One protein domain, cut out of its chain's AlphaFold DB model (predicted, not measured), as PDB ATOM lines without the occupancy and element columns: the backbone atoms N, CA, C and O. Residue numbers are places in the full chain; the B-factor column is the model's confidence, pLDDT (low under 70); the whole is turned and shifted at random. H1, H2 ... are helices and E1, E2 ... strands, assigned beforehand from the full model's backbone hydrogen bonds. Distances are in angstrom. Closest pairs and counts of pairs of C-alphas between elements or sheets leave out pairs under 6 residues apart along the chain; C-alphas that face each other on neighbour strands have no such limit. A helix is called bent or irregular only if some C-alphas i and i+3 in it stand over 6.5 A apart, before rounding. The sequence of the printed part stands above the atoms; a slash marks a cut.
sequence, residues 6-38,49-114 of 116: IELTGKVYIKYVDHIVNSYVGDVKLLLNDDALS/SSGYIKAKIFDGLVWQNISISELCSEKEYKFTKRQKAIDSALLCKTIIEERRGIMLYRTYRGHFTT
ATOM      1  N   ILE A   6     299.735 346.011 356.567       95.06
ATOM      2  CA  ILE A   6     299.998 345.367 355.278       95.06
ATOM      3  C   ILE A   6     300.900 346.272 354.444       95.06
ATOM      4  O   ILE A   6     300.572 347.433 354.225       95.06
ATOM      5  N   GLU A   7     301.999 345.725 353.936       96.31
ATOM      6  CA  GLU A   7     302.856 346.395 352.957       96.31
ATOM      7  C   GLU A   7     302.293 346.221 351.541       96.31
ATOM      8  O   GLU A   7     301.897 345.118 351.158       96.31
ATOM      9  N   LEU A   8     302.269 347.286 350.738       96.00
ATOM     10  CA  LEU A   8     301.888 347.196 349.328       96.00
ATOM     11  C   LEU A   8     302.929 346.418 348.517       96.00
ATOM     12  O   LEU A   8     304.084 346.829 348.406       96.00
ATOM     13  N   THR A   9     302.499 345.348 347.842       96.56
ATOM     14  CA  THR A   9     303.384 344.538 346.981       96.56
ATOM     15  C   THR A   9     303.749 345.239 345.675       96.56
ATOM     16  O   THR A   9     304.713 344.848 345.011       96.56
ATOM     17  N   GLY A  10     302.969 346.251 345.287       93.69
ATOM     18  CA  GLY A  10     303.026 346.869 343.965       93.69
ATOM     19  C   GLY A  10     302.368 346.026 342.871       93.69
ATOM     20  O   GLY A  10     302.537 346.342 341.704       93.69
ATOM     21  N   LYS A  11     301.636 344.952 343.203       96.88
ATOM     22  CA  LYS A  11     300.791 344.241 342.233       96.88
ATOM     23  C   LYS A  11     299.373 344.773 342.304       96.88
ATOM     24  O   LYS A  11     298.733 344.709 343.356       96.88
ATOM     25  N   VAL A  12     298.876 345.267 341.176       97.25
ATOM     26  CA  VAL A  12     297.559 345.890 341.098       97.25
ATOM     27  C   VAL A  12     296.751 345.265 339.964       97.25
ATOM     28  O   VAL A  12     297.214 345.149 338.833       97.25
ATOM     29  N   TYR A  13     295.520 344.866 340.270       97.31
ATOM     30  CA  TYR A  13     294.616 344.214 339.327       97.31
ATOM     31  C   TYR A  13     293.385 345.074 339.069       97.31
ATOM     32  O   TYR A  13     292.808 345.629 340.001       97.31
ATOM     33  N   ILE A  14     292.904 345.125 337.837       96.12
ATOM     34  CA  ILE A  14     291.619 345.732 337.482       96.12
ATOM     35  C   ILE A  14     290.586 344.613 337.352       96.12
ATOM     36  O   ILE A  14     290.735 343.685 336.558       96.12
ATOM     37  N   LYS A  15     289.521 344.673 338.156       94.06
ATOM     38  CA  LYS A  15     288.478 343.640 338.183       94.06
ATOM     39  C   LYS A  15     287.841 343.466 336.792       94.06
ATOM     40  O   LYS A  15     287.502 344.452 336.156       94.06
ATOM     41  N   TYR A  16     287.654 342.219 336.351       91.25
ATOM     42  CA  TYR A  16     287.156 341.804 335.018       91.25
ATOM     43  C   TYR A  16     288.051 342.112 333.813       91.25
ATOM     44  O   TYR A  16     287.746 341.644 332.722       91.25
ATOM     45  N   VAL A  17     289.144 342.848 334.003       92.19
ATOM     46  CA  VAL A  17     290.147 343.090 332.958       92.19
ATOM     47  C   VAL A  17     291.332 342.155 333.171       92.19
ATOM     48  O   VAL A  17     291.731 341.433 332.262       92.19
ATOM     49  N   ASP A  18     291.850 342.114 334.398       93.25
ATOM     50  CA  ASP A  18     292.978 341.270 334.766       93.25
ATOM     51  C   ASP A  18     292.501 339.894 335.268       93.25
ATOM     52  O   ASP A  18     291.580 339.783 336.087       93.25
ATOM     53  N   HIS A  19     293.173 338.832 334.815       90.88
ATOM     54  CA  HIS A  19     292.939 337.471 335.294       90.88
ATOM     55  C   HIS A  19     293.765 337.195 336.558       90.88
ATOM     56  O   HIS A  19     294.988 337.057 336.507       90.88
ATOM     57  N   ILE A  20     293.098 337.071 337.706       89.44
ATOM     58  CA  ILE A  20     293.754 336.833 338.998       89.44
ATOM     59  C   ILE A  20     293.800 335.327 339.270       89.44
ATOM     60  O   ILE A  20     292.785 334.732 339.624       89.44
ATOM     61  N   VAL A  21     294.976 334.711 339.110       86.62
ATOM     62  CA  VAL A  21     295.191 333.288 339.449       86.62
ATOM     63  C   VAL A  21     295.483 333.127 340.940       86.62
ATOM     64  O   VAL A  21     294.856 332.322 341.614       86.62
ATOM     65  N   ASN A  22     296.420 333.929 341.447       91.06
ATOM     66  CA  ASN A  22     296.854 333.937 342.838       91.06
ATOM     67  C   ASN A  22     296.919 335.384 343.331       91.06
ATOM     68  O   ASN A  22     297.219 336.292 342.555       91.06
ATOM     69  N   SER A  23     296.657 335.596 344.616       94.88
ATOM     70  CA  SER A  23     296.798 336.899 345.270       94.88
ATOM     71  C   SER A  23     297.658 336.757 346.511       94.88
ATOM     72  O   SER A  23     297.545 335.769 347.237       94.88
ATOM     73  N   TYR A  24     298.507 337.748 346.747       95.38
ATOM     74  CA  TYR A  24     299.386 337.808 347.910       95.38
ATOM     75  C   TYR A  24     298.959 338.940 348.836       95.38
ATOM     76  O   TYR A  24     298.326 339.903 348.401       95.38
ATOM     77  N   VAL A  25     299.259 338.795 350.129       95.94
ATOM     78  CA  VAL A  25     298.999 339.851 351.114       95.94
ATOM     79  C   VAL A  25     299.651 341.137 350.612       95.94
ATOM     80  O   VAL A  25     300.839 341.123 350.303       95.94
ATOM     81  N   GLY A  26     298.871 342.212 350.497       95.38
ATOM     82  CA  GLY A  26     299.357 343.493 349.979       95.38
ATOM     83  C   GLY A  26     299.088 343.769 348.503       95.38
ATOM     84  O   GLY A  26     299.291 344.899 348.058       95.38
ATOM     85  N   ASP A  27     298.587 342.787 347.753       97.50
ATOM     86  CA  ASP A  27     298.104 343.012 346.393       97.50
ATOM     87  C   ASP A  27     296.841 343.886 346.408       97.50
ATOM     88  O   ASP A  27     295.972 343.737 347.275       97.50
ATOM     89  N   VAL A  28     296.694 344.759 345.410       97.44
ATOM     90  CA  VAL A  28     295.557 345.682 345.291       97.44
ATOM     91  C   VAL A  28     294.663 345.302 344.116       97.44
ATOM     92  O   VAL A  28     295.114 344.848 343.070       97.44
ATOM     93  N   LYS A  29     293.359 345.509 344.272       97.00
ATOM     94  CA  LYS A  29     292.354 345.338 343.229       97.00
ATOM     95  C   LYS A  29     291.504 346.587 343.086       97.00
ATOM     96  O   LYS A  29     290.876 347.032 344.046       97.00
ATOM     97  N   LEU A  30     291.434 347.088 341.865       96.12
ATOM     98  CA  LEU A  30     290.619 348.210 341.437       96.12
ATOM     99  C   LEU A  30     289.277 347.714 340.900       96.12
ATOM    100  O   LEU A  30     289.201 346.714 340.186       96.12
ATOM    101  N   LEU A  31     288.204 348.412 341.254       94.19
ATOM    102  CA  LEU A  31     286.839 348.087 340.848       94.19
ATOM    103  C   LEU A  31     286.026 349.365 340.618       94.19
ATOM    104  O   LEU A  31     286.272 350.387 341.252       94.19
ATOM    105  N   LEU A  32     285.031 349.305 339.738       91.62
ATOM    106  CA  LEU A  32     284.069 350.396 339.571       91.62
ATOM    107  C   LEU A  32     283.204 350.553 340.831       91.62
ATOM    108  O   LEU A  32     282.855 349.569 341.486       91.62
ATOM    109  N   ASN A  33     282.817 351.787 341.171       85.12
ATOM    110  CA  ASN A  33     281.900 352.028 342.289       85.12
ATOM    111  C   ASN A  33     280.559 351.287 342.133       85.12
ATOM    112  O   ASN A  33     280.094 350.663 343.087       85.12
ATOM    113  N   ASP A  34     279.971 351.344 340.935       74.31
ATOM    114  CA  ASP A  34     278.619 350.834 340.651       74.31
ATOM    115  C   ASP A  34     278.588 349.337 340.325       74.31
ATOM    116  O   ASP A  34     277.564 348.785 339.921       74.31
ATOM    117  N   ASP A  35     279.700 348.642 340.536       68.81
ATOM    118  CA  ASP A  35     279.883 347.262 340.102       68.81
ATOM    119  C   ASP A  35     278.932 346.252 340.780       68.81
ATOM    120  O   ASP A  35     278.742 345.132 340.304       68.81
ATOM    121  N   ALA A  36     278.301 346.644 341.892       62.81
ATOM    122  CA  ALA A  36     277.280 345.847 342.571       62.81
ATOM    123  C   ALA A  36     275.864 346.019 341.984       62.81
ATOM    124  O   ALA A  36     275.056 345.102 342.111       62.81
ATOM    125  N   LEU A  37     275.568 347.164 341.356       65.56
ATOM    126  CA  LEU A  37     274.214 347.570 340.941       65.56
ATOM    127  C   LEU A  37     274.046 347.663 339.414       65.56
ATOM    128  O   LEU A  37     272.925 347.751 338.921       65.56
ATOM    129  N   SER A  38     275.149 347.638 338.668       68.62
ATOM    130  CA  SER A  38     275.164 347.699 337.207       68.62
ATOM    131  C   SER A  38     274.711 346.380 336.561       68.62
ATOM    132  O   SER A  38     275.192 345.305 336.928       68.62
ATOM    133  N   SER A  49     277.899 357.144 332.395       84.44
ATOM    134  CA  SER A  49     277.777 357.858 333.666       84.44
ATOM    135  C   SER A  49     279.145 358.333 334.158       84.44
ATOM    136  O   SER A  49     280.185 357.796 333.795       84.44
ATOM    137  N   SER A  50     279.139 359.380 334.983       88.06
ATOM    138  CA  SER A  50     280.300 359.738 335.794       88.06
ATOM    139  C   SER A  50     280.394 358.790 336.978       88.06
ATOM    140  O   SER A  50     279.365 358.380 337.517       88.06
ATOM    141  N   GLY A  51     281.605 358.515 337.435       90.75
ATOM    142  CA  GLY A  51     281.823 357.611 338.549       90.75
ATOM    143  C   GLY A  51     283.227 357.726 339.105       90.75
ATOM    144  O   GLY A  51     283.943 358.703 338.871       90.75
ATOM    145  N   TYR A  52     283.599 356.722 339.885       93.00
ATOM    146  CA  TYR A  52     284.916 356.648 340.486       93.00
ATOM    147  C   TYR A  52     285.365 355.199 340.673       93.00
ATOM    148  O   TYR A  52     284.547 354.274 340.755       93.00
ATOM    149  N   ILE A  53     286.680 355.017 340.718       94.75
ATOM    150  CA  ILE A  53     287.352 353.756 340.999       94.75
ATOM    151  C   ILE A  53     287.438 353.579 342.514       94.75
ATOM    152  O   ILE A  53     287.734 354.516 343.247       94.75
ATOM    153  N   LYS A  54     287.168 352.371 342.996       94.62
ATOM    154  CA  LYS A  54     287.437 351.930 344.367       94.62
ATOM    155  C   LYS A  54     288.621 350.979 344.363       94.62
ATOM    156  O   LYS A  54     288.841 350.267 343.386       94.62
ATOM    157  N   ALA A  55     289.319 350.909 345.489       95.25
ATOM    158  CA  ALA A  55     290.416 349.980 345.689       95.25
ATOM    159  C   ALA A  55     290.128 349.027 346.855       95.25
ATOM    160  O   ALA A  55     289.445 349.366 347.828       95.25
ATOM    161  N   LYS A  56     290.662 347.814 346.745       95.81
ATOM    162  CA  LYS A  56     290.704 346.817 347.811       95.81
ATOM    163  C   LYS A  56     292.097 346.227 347.921       95.81
ATOM    164  O   LYS A  56     292.734 346.040 346.896       95.81
ATOM    165  N   ILE A  57     292.519 345.862 349.123       96.00
ATOM    166  CA  ILE A  57     293.775 345.155 349.382       96.00
ATOM    167  C   ILE A  57     293.494 343.721 349.816       96.00
ATOM    168  O   ILE A  57     292.491 343.464 350.486       96.00
ATOM    169  N   PHE A  58     294.335 342.774 349.417       96.44
ATOM    170  CA  PHE A  58     294.229 341.397 349.881       96.44
ATOM    171  C   PHE A  58     294.932 341.242 351.232       96.44
ATOM    172  O   PHE A  58     296.112 341.565 351.364       96.44
ATOM    173  N   ASP A  59     294.212 340.740 352.236       93.75
ATOM    174  CA  ASP A  59     294.731 340.540 353.599       93.75
ATOM    175  C   ASP A  59     295.266 339.118 353.853       93.75
ATOM    176  O   ASP A  59     295.626 338.776 354.979       93.75
ATOM    177  N   GLY A  60     295.310 338.288 352.805       93.19
ATOM    178  CA  GLY A  60     295.676 336.870 352.868       93.19
ATOM    179  C   GLY A  60     294.477 335.926 352.935       93.19
ATOM    180  O   GLY A  60     294.640 334.725 352.731       93.19
ATOM    181  N   LEU A  61     293.276 336.453 353.182       91.88
ATOM    182  CA  LEU A  61     292.029 335.690 353.238       91.88
ATOM    183  C   LEU A  61     290.979 336.280 352.295       91.88
ATOM    184  O   LEU A  61     290.369 335.561 351.503       91.88
ATOM    185  N   VAL A  62     290.760 337.591 352.363       93.38
ATOM    186  CA  VAL A  62     289.724 338.308 351.622       93.38
ATOM    187  C   VAL A  62     290.212 339.678 351.143       93.38
ATOM    188  O   VAL A  62     291.250 340.200 351.540       93.38
ATOM    189  N   TRP A  63     289.431 340.277 350.245       94.25
ATOM    190  CA  TRP A  63     289.685 341.618 349.725       94.25
ATOM    191  C   TRP A  63     289.019 342.677 350.608       94.25
ATOM    192  O   TRP A  63     287.791 342.821 350.587       94.25
ATOM    193  N   GLN A  64     289.830 343.444 351.326       94.06
ATOM    194  CA  GLN A  64     289.423 344.493 352.261       94.06
ATOM    195  C   GLN A  64     289.391 345.856 351.578       94.06
ATOM    196  O   GLN A  64     290.188 346.115 350.684       94.06
ATOM    197  N   ASN A  65     288.475 346.743 351.972       92.81
ATOM    198  CA  ASN A  65     288.418 348.083 351.374       92.81
ATOM    199  C   ASN A  65     289.597 348.940 351.842       92.81
ATOM    200  O   ASN A  65     289.961 348.903 353.021       92.81
ATOM    201  N   ILE A  66     290.121 349.752 350.927       93.44
ATOM    202  CA  ILE A  66     291.118 350.778 351.231       93.44
ATOM    203  C   ILE A  66     290.656 352.133 350.712       93.44
ATOM    204  O   ILE A  66     289.852 352.225 349.778       93.44
ATOM    205  N   SER A  67     291.170 353.187 351.333       90.12
ATOM    206  CA  SER A  67     290.925 354.565 350.925       90.12
ATOM    207  C   SER A  67     291.726 354.875 349.659       90.12
ATOM    208  O   SER A  67     292.916 355.173 349.719       90.12
ATOM    209  N   ILE A  68     291.094 354.789 348.483       91.44
ATOM    210  CA  ILE A  68     291.792 355.092 347.221       91.44
ATOM    211  C   ILE A  68     292.275 356.544 347.173       91.44
ATOM    212  O   ILE A  68     293.303 356.806 346.571       91.44
ATOM    213  N   SER A  69     291.593 357.468 347.857       91.00
ATOM    214  CA  SER A  69     291.981 358.879 347.942       91.00
ATOM    215  C   SER A  69     293.319 359.122 348.643       91.00
ATOM    216  O   SER A  69     293.903 360.186 348.482       91.00
ATOM    217  N   GLU A  70     293.811 358.159 349.426       89.75
ATOM    218  CA  GLU A  70     295.140 358.230 350.054       89.75
ATOM    219  C   GLU A  70     296.254 357.748 349.116       89.75
ATOM    220  O   GLU A  70     297.432 358.071 349.308       89.75
ATOM    221  N   LEU A  71     295.888 356.990 348.080       91.25
ATOM    222  CA  LEU A  71     296.809 356.435 347.090       91.25
ATOM    223  C   LEU A  71     296.781 357.203 345.767       91.25
ATOM    224  O   LEU A  71     297.819 357.360 345.132       91.25
ATOM    225  N   CYS A  72     295.616 357.705 345.375       91.81
ATOM    226  CA  CYS A  72     295.374 358.427 344.137       91.81
ATOM    227  C   CYS A  72     294.590 359.711 344.434       91.81
ATOM    228  O   CYS A  72     293.635 359.719 345.213       91.81
ATOM    229  N   SER A  73     294.953 360.801 343.773       88.81
ATOM    230  CA  SER A  73     294.255 362.081 343.852       88.81
ATOM    231  C   SER A  73     292.843 361.974 343.270       88.81
ATOM    232  O   SER A  73     292.583 361.181 342.366       88.81
ATOM    233  N   GLU A  74     291.921 362.849 343.691       86.06
ATOM    234  CA  GLU A  74     290.540 362.839 343.169       86.06
ATOM    235  C   GLU A  74     290.440 362.921 341.642       86.06
ATOM    236  O   GLU A  74     289.530 362.339 341.056       86.06
ATOM    237  N   LYS A  75     291.371 363.628 340.995       88.50
ATOM    238  CA  LYS A  75     291.414 363.763 339.533       88.50
ATOM    239  C   LYS A  75     291.774 362.458 338.815       88.50
ATOM    240  O   LYS A  75     291.468 362.332 337.637       88.50
ATOM    241  N   GLU A  76     292.437 361.532 339.499       91.38
ATOM    242  CA  GLU A  76     292.940 360.286 338.917       91.38
ATOM    243  C   GLU A  76     291.878 359.189 339.002       91.38
ATOM    244  O   GLU A  76     291.590 358.521 338.010       91.38
ATOM    245  N   TYR A  77     291.250 359.035 340.174       91.31
ATOM    246  CA  TYR A  77     290.311 357.939 340.415       91.31
ATOM    247  C   TYR A  77     288.852 358.274 340.074       91.31
ATOM    248  O   TYR A  77     288.019 357.368 340.061       91.31
ATOM    249  N   LYS A  78     288.505 359.537 339.788       93.75
ATOM    250  CA  LYS A  78     287.174 359.930 339.292       93.75
ATOM    251  C   LYS A  78     287.193 360.098 337.773       93.75
ATOM    252  O   LYS A  78     288.162 360.593 337.211       93.75
ATOM    253  N   PHE A  79     286.082 359.759 337.126       92.06
ATOM    254  CA  PHE A  79     285.889 359.953 335.690       92.06
ATOM    255  C   PHE A  79     284.534 360.595 335.392       92.06
ATOM    256  O   PHE A  79     283.532 360.394 336.090       92.06
ATOM    257  N   THR A  80     284.499 361.393 334.331       90.75
ATOM    258  CA  THR A  80     283.275 362.025 333.827       90.75
ATOM    259  C   THR A  80     282.628 361.184 332.729       90.75
ATOM    260  O   THR A  80     283.251 360.290 332.175       90.75
ATOM    261  N   LYS A  81     281.401 361.534 332.320       88.12
ATOM    262  CA  LYS A  81     280.697 360.885 331.191       88.12
ATOM    263  C   LYS A  81     281.439 360.962 329.846       88.12
ATOM    264  O   LYS A  81     281.034 360.308 328.894       88.12
ATOM    265  N   ARG A  82     282.440 361.844 329.731       88.19
ATOM    266  CA  ARG A  82     283.244 362.049 328.514       88.19
ATOM    267  C   ARG A  82     284.546 361.249 328.526       88.19
ATOM    268  O   ARG A  82     285.252 361.255 327.525       88.19
ATOM    269  N   GLN A  83     284.880 360.624 329.650       87.12
ATOM    270  CA  GLN A  83     286.108 359.866 329.848       87.12
ATOM    271  C   GLN A  83     285.761 358.399 330.031       87.12
ATOM    272  O   GLN A  83     284.740 358.070 330.638       87.12
ATOM    273  N   LYS A  84     286.624 357.519 329.535       90.31
ATOM    274  CA  LYS A  84     286.464 356.095 329.790       90.31
ATOM    275  C   LYS A  84     286.920 355.796 331.209       90.31
ATOM    276  O   LYS A  84     287.943 356.303 331.667       90.31
ATOM    277  N   ALA A  85     286.180 354.942 331.905       92.12
ATOM    278  CA  ALA A  85     286.550 354.554 333.260       92.12
ATOM    279  C   ALA A  85     287.846 353.730 333.285       92.12
ATOM    280  O   ALA A  85     288.560 353.742 334.289       92.12
ATOM    281  N   ILE A  86     288.158 353.031 332.184       94.69
ATOM    282  CA  ILE A  86     289.402 352.269 332.048       94.69
ATOM    283  C   ILE A  86     290.639 353.163 332.163       94.69
ATOM    284  O   ILE A  86     291.606 352.756 332.797       94.69
ATOM    285  N   ASP A  87     290.589 354.396 331.646       94.38
ATOM    286  CA  ASP A  87     291.725 355.321 331.677       94.38
ATOM    287  C   ASP A  87     292.068 355.697 333.125       94.38
ATOM    288  O   ASP A  87     293.221 355.616 333.545       94.38
ATOM    289  N   SER A  88     291.047 356.014 333.929       95.25
ATOM    290  CA  SER A  88     291.206 356.256 335.368       95.25
ATOM    291  C   SER A  88     291.692 355.016 336.117       95.25
ATOM    292  O   SER A  88     292.520 355.128 337.019       95.25
ATOM    293  N   ALA A  89     291.199 353.826 335.760       95.38
ATOM    294  CA  ALA A  89     291.630 352.580 336.389       95.38
ATOM    295  C   ALA A  89     293.103 352.265 336.086       95.38
ATOM    296  O   ALA A  89     293.839 351.902 337.001       95.38
ATOM    297  N   LEU A  90     293.543 352.443 334.838       96.50
ATOM    298  CA  LEU A  90     294.935 352.265 334.422       96.50
ATOM    299  C   LEU A  90     295.856 353.306 335.064       96.50
ATOM    300  O   LEU A  90     296.925 352.951 335.546       96.50
ATOM    301  N   LEU A  91     295.421 354.564 335.157       96.31
ATOM    302  CA  LEU A  91     296.188 355.602 335.843       96.31
ATOM    303  C   LEU A  91     296.368 355.279 337.333       96.31
ATOM    304  O   LEU A  91     297.482 355.319 337.848       96.31
ATOM    305  N   CYS A  92     295.288 354.889 338.016       96.44
ATOM    306  CA  CYS A  92     295.367 354.451 339.410       96.44
ATOM    307  C   CYS A  92     296.252 353.210 339.566       96.44
ATOM    308  O   CYS A  92     296.972 353.101 340.555       96.44
ATOM    309  N   LYS A  93     296.211 352.283 338.600       97.25
ATOM    310  CA  LYS A  93     297.073 351.098 338.575       97.25
ATOM    311  C   LYS A  93     298.541 351.517 338.614       97.25
ATOM    312  O   LYS A  93     299.212 351.181 339.581       97.25
ATOM    313  N   THR A  94     298.988 352.341 337.669       97.19
ATOM    314  CA  THR A  94     300.374 352.835 337.616       97.19
ATOM    315  C   THR A  94     300.801 353.522 338.916       97.19
ATOM    316  O   THR A  94     301.833 353.180 339.484       97.19
ATOM    317  N   ILE A  95     299.979 354.431 339.446       96.19
ATOM    318  CA  ILE A  95     300.312 355.186 340.666       96.19
ATOM    319  C   ILE A  95     300.461 354.267 341.884       96.19
ATOM    320  O   ILE A  95     301.344 354.466 342.716       96.19
ATOM    321  N   ILE A  96     299.595 353.261 342.020       95.94
ATOM    322  CA  ILE A  96     299.647 352.330 343.154       95.94
ATOM    323  C   ILE A  96     300.815 351.347 342.999       95.94
ATOM    324  O   ILE A  96     301.444 351.002 343.998       95.94
ATOM    325  N   GLU A  97     301.137 350.921 341.775       96.81
ATOM    326  CA  GLU A  97     302.307 350.075 341.491       96.81
ATOM    327  C   GLU A  97     303.617 350.785 341.888       96.81
ATOM    328  O   GLU A  97     304.485 350.171 342.513       96.81
ATOM    329  N   GLU A  98     303.731 352.093 341.631       96.25
ATOM    330  CA  GLU A  98     304.876 352.929 342.039       96.25
ATOM    331  C   GLU A  98     304.980 353.132 343.559       96.25
ATOM    332  O   GLU A  98     306.060 353.390 344.088       96.25
ATOM    333  N   ARG A  99     303.872 352.964 344.287       94.06
ATOM    334  CA  ARG A  99     303.786 353.072 345.754       94.06
ATOM    335  C   ARG A  99     304.102 351.767 346.488       94.06
ATOM    336  O   ARG A  99     303.757 351.609 347.663       94.06
ATOM    337  N   ARG A 100     304.748 350.815 345.814       95.25
ATOM    338  CA  ARG A 100     305.255 349.584 346.429       95.25
ATOM    339  C   ARG A 100     306.069 349.888 347.693       95.25
ATOM    340  O   ARG A 100     306.881 350.806 347.711       95.25
ATOM    341  N   GLY A 101     305.874 349.079 348.730       94.38
ATOM    342  CA  GLY A 101     306.579 349.210 350.005       94.38
ATOM    343  C   GLY A 101     305.928 350.166 351.005       94.38
ATOM    344  O   GLY A 101     306.366 350.235 352.150       94.38
ATOM    345  N   ILE A 102     304.872 350.892 350.620       94.38
ATOM    346  CA  ILE A 102     304.099 351.692 351.577       94.38
ATOM    347  C   ILE A 102     303.321 350.763 352.514       94.38
ATOM    348  O   ILE A 102     302.662 349.819 352.074       94.38
ATOM    349  N   MET A 103     303.369 351.078 353.808       95.19
ATOM    350  CA  MET A 103     302.598 350.400 354.842       95.19
ATOM    351  C   MET A 103     301.184 350.968 354.923       95.19
ATOM    352  O   MET A 103     300.994 352.183 354.977       95.19
ATOM    353  N   LEU A 104     300.198 350.077 354.969       94.00
ATOM    354  CA  LEU A 104     298.827 350.402 355.321       94.00
ATOM    355  C   LEU A 104     298.464 349.819 356.685       94.00
ATOM    356  O   LEU A 104     298.785 348.668 356.988       94.00
ATOM    357  N   TYR A 105     297.717 350.585 357.465       93.75
ATOM    358  CA  TYR A 105     297.298 350.274 358.822       93.75
ATOM    359  C   TYR A 105     295.806 349.990 358.860       93.75
ATOM    360  O   TYR A 105     294.993 350.665 358.224       93.75
ATOM    361  N   ARG A 106     295.434 348.949 359.597       90.69
ATOM    362  CA  ARG A 106     294.047 348.540 359.751       90.69
ATOM    363  C   ARG A 106     293.347 349.450 360.751       90.69
ATOM    364  O   ARG A 106     293.590 349.392 361.951       90.69
ATOM    365  N   THR A 107     292.387 350.212 360.259       88.31
ATOM    366  CA  THR A 107     291.485 351.018 361.081       88.31
ATOM    367  C   THR A 107     290.526 350.146 361.897       88.31
ATOM    368  O   THR A 107     290.199 349.013 361.522       88.31
ATOM    369  N   TYR A 108     289.957 350.715 362.964       82.19
ATOM    370  CA  TYR A 108     288.934 350.059 363.793       82.19
ATOM    371  C   TYR A 108     287.670 349.644 363.013       82.19
ATOM    372  O   TYR A 108     286.944 348.749 363.440       82.19
ATOM    373  N   ARG A 109     287.408 350.268 361.854       80.44
ATOM    374  CA  ARG A 109     286.285 349.933 360.958       80.44
ATOM    375  C   ARG A 109     286.609 348.804 359.973       80.44
ATOM    376  O   ARG A 109     285.765 348.451 359.157       80.44
ATOM    377  N   GLY A 110     287.816 348.237 360.033       78.75
ATOM    378  CA  GLY A 110     288.239 347.133 359.171       78.75
ATOM    379  C   GLY A 110     288.676 347.554 357.764       78.75
ATOM    380  O   GLY A 110     288.745 346.706 356.882       78.75
ATOM    381  N   HIS A 111     288.967 348.838 357.544       85.94
ATOM    382  CA  HIS A 111     289.599 349.345 356.318       85.94
ATOM    383  C   HIS A 111     291.093 349.562 356.529       85.94
ATOM    384  O   HIS A 111     291.504 349.756 357.671       85.94
ATOM    385  N   PHE A 112     291.875 349.574 355.451       89.88
ATOM    386  CA  PHE A 112     293.300 349.912 355.512       89.88
ATOM    387  C   PHE A 112     293.568 351.323 354.965       89.88
ATOM    388  O   PHE A 112     292.998 351.705 353.937       89.88
ATOM    389  N   THR A 113     294.423 352.072 355.664       90.81
ATOM    390  CA  THR A 113     294.798 353.473 355.389       90.81
ATOM    391  C   THR A 113     296.311 353.658 355.471       90.81
ATOM    392  O   THR A 113     296.984 352.867 356.118       90.81
ATOM    393  N   THR A 114     296.875 354.687 354.843       88.19
ATOM    394  CA  THR A 114     298.314 355.022 354.951       88.19
ATOM    395  C   THR A 114     298.669 355.725 356.263       88.19
ATOM    396  O   THR A 114     299.844 355.855 356.589       88.19
TER     397      THR A 114
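What this domain is: This is residues 6 to 38 and 49 to 114 of the 116 residues of an uncharacterized protein of Rickettsia endosymbiont of Culicoides newsteadi (UniProt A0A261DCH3). A twisted sheet of four strands has one long helix, H4, along one face, with short H3 on that face too. The tail at E5 folds back on residues 112 to 113, apart from the sheet's strands. The printed part has 99 residues, with four named helices and five named strands in the order E1 E2 H1 E3 E4 H2 H3 H4 E5. The class is mixed, the sheet E1 E2 E3 E4 is mixed, and the whole is compact, with a radius of gyration of the C-alphas of 12.8 A and spans of 36 by 27 by 26 A.

How they stand to each other: E1, residues 12 to 14, is parallel to E2, residues 28 to 32; N 13 and O 28, 2.8 A apart, are within hydrogen-bond range. E2 is antiparallel to E3, residues 51 to 58, with N 29 and O 56 at 2.7 A. E3 and E4, residues 63 to 66, form a hairpin, with N 57 and O 64 at 2.8 A. H1, residues 33 to 36, and H2, residues 68 to 71, only graze the sheet; H1 is irregular, with C-alphas 33 and 36 7.7 A apart. H4, residues 85 to 98, makes two layers with the sheet, a helix on one face: its height is 8.2 A, over E2 and along the strands. H3, residues 74 to 77, touches residues 88 to 92 of H4 alone, the closest C-alphas being Tyr 77 and Ser 88, 5.4 A. E5, residues 103 to 106, pairs with no named strand. Every O i to N i+4 pair of H4 is within hydrogen-bond range; H1, H2 and H3 are too short for one.

Where its parts are: E1 begins at C-alpha 12 (297.559, 345.890, 341.098). E2 is 13.7 A long, E3 23.3 A and H4 20.4 A. E5 ends at C-alpha 106 (294.047, 348.540, 359.751).

The domain as a whole: Residues 39 to 48 are not printed; C-alphas 38 and 49 are 11.1 A apart across the cut. The link from E1 to E2 is long. Residues 35 to 38 are under pLDDT 70.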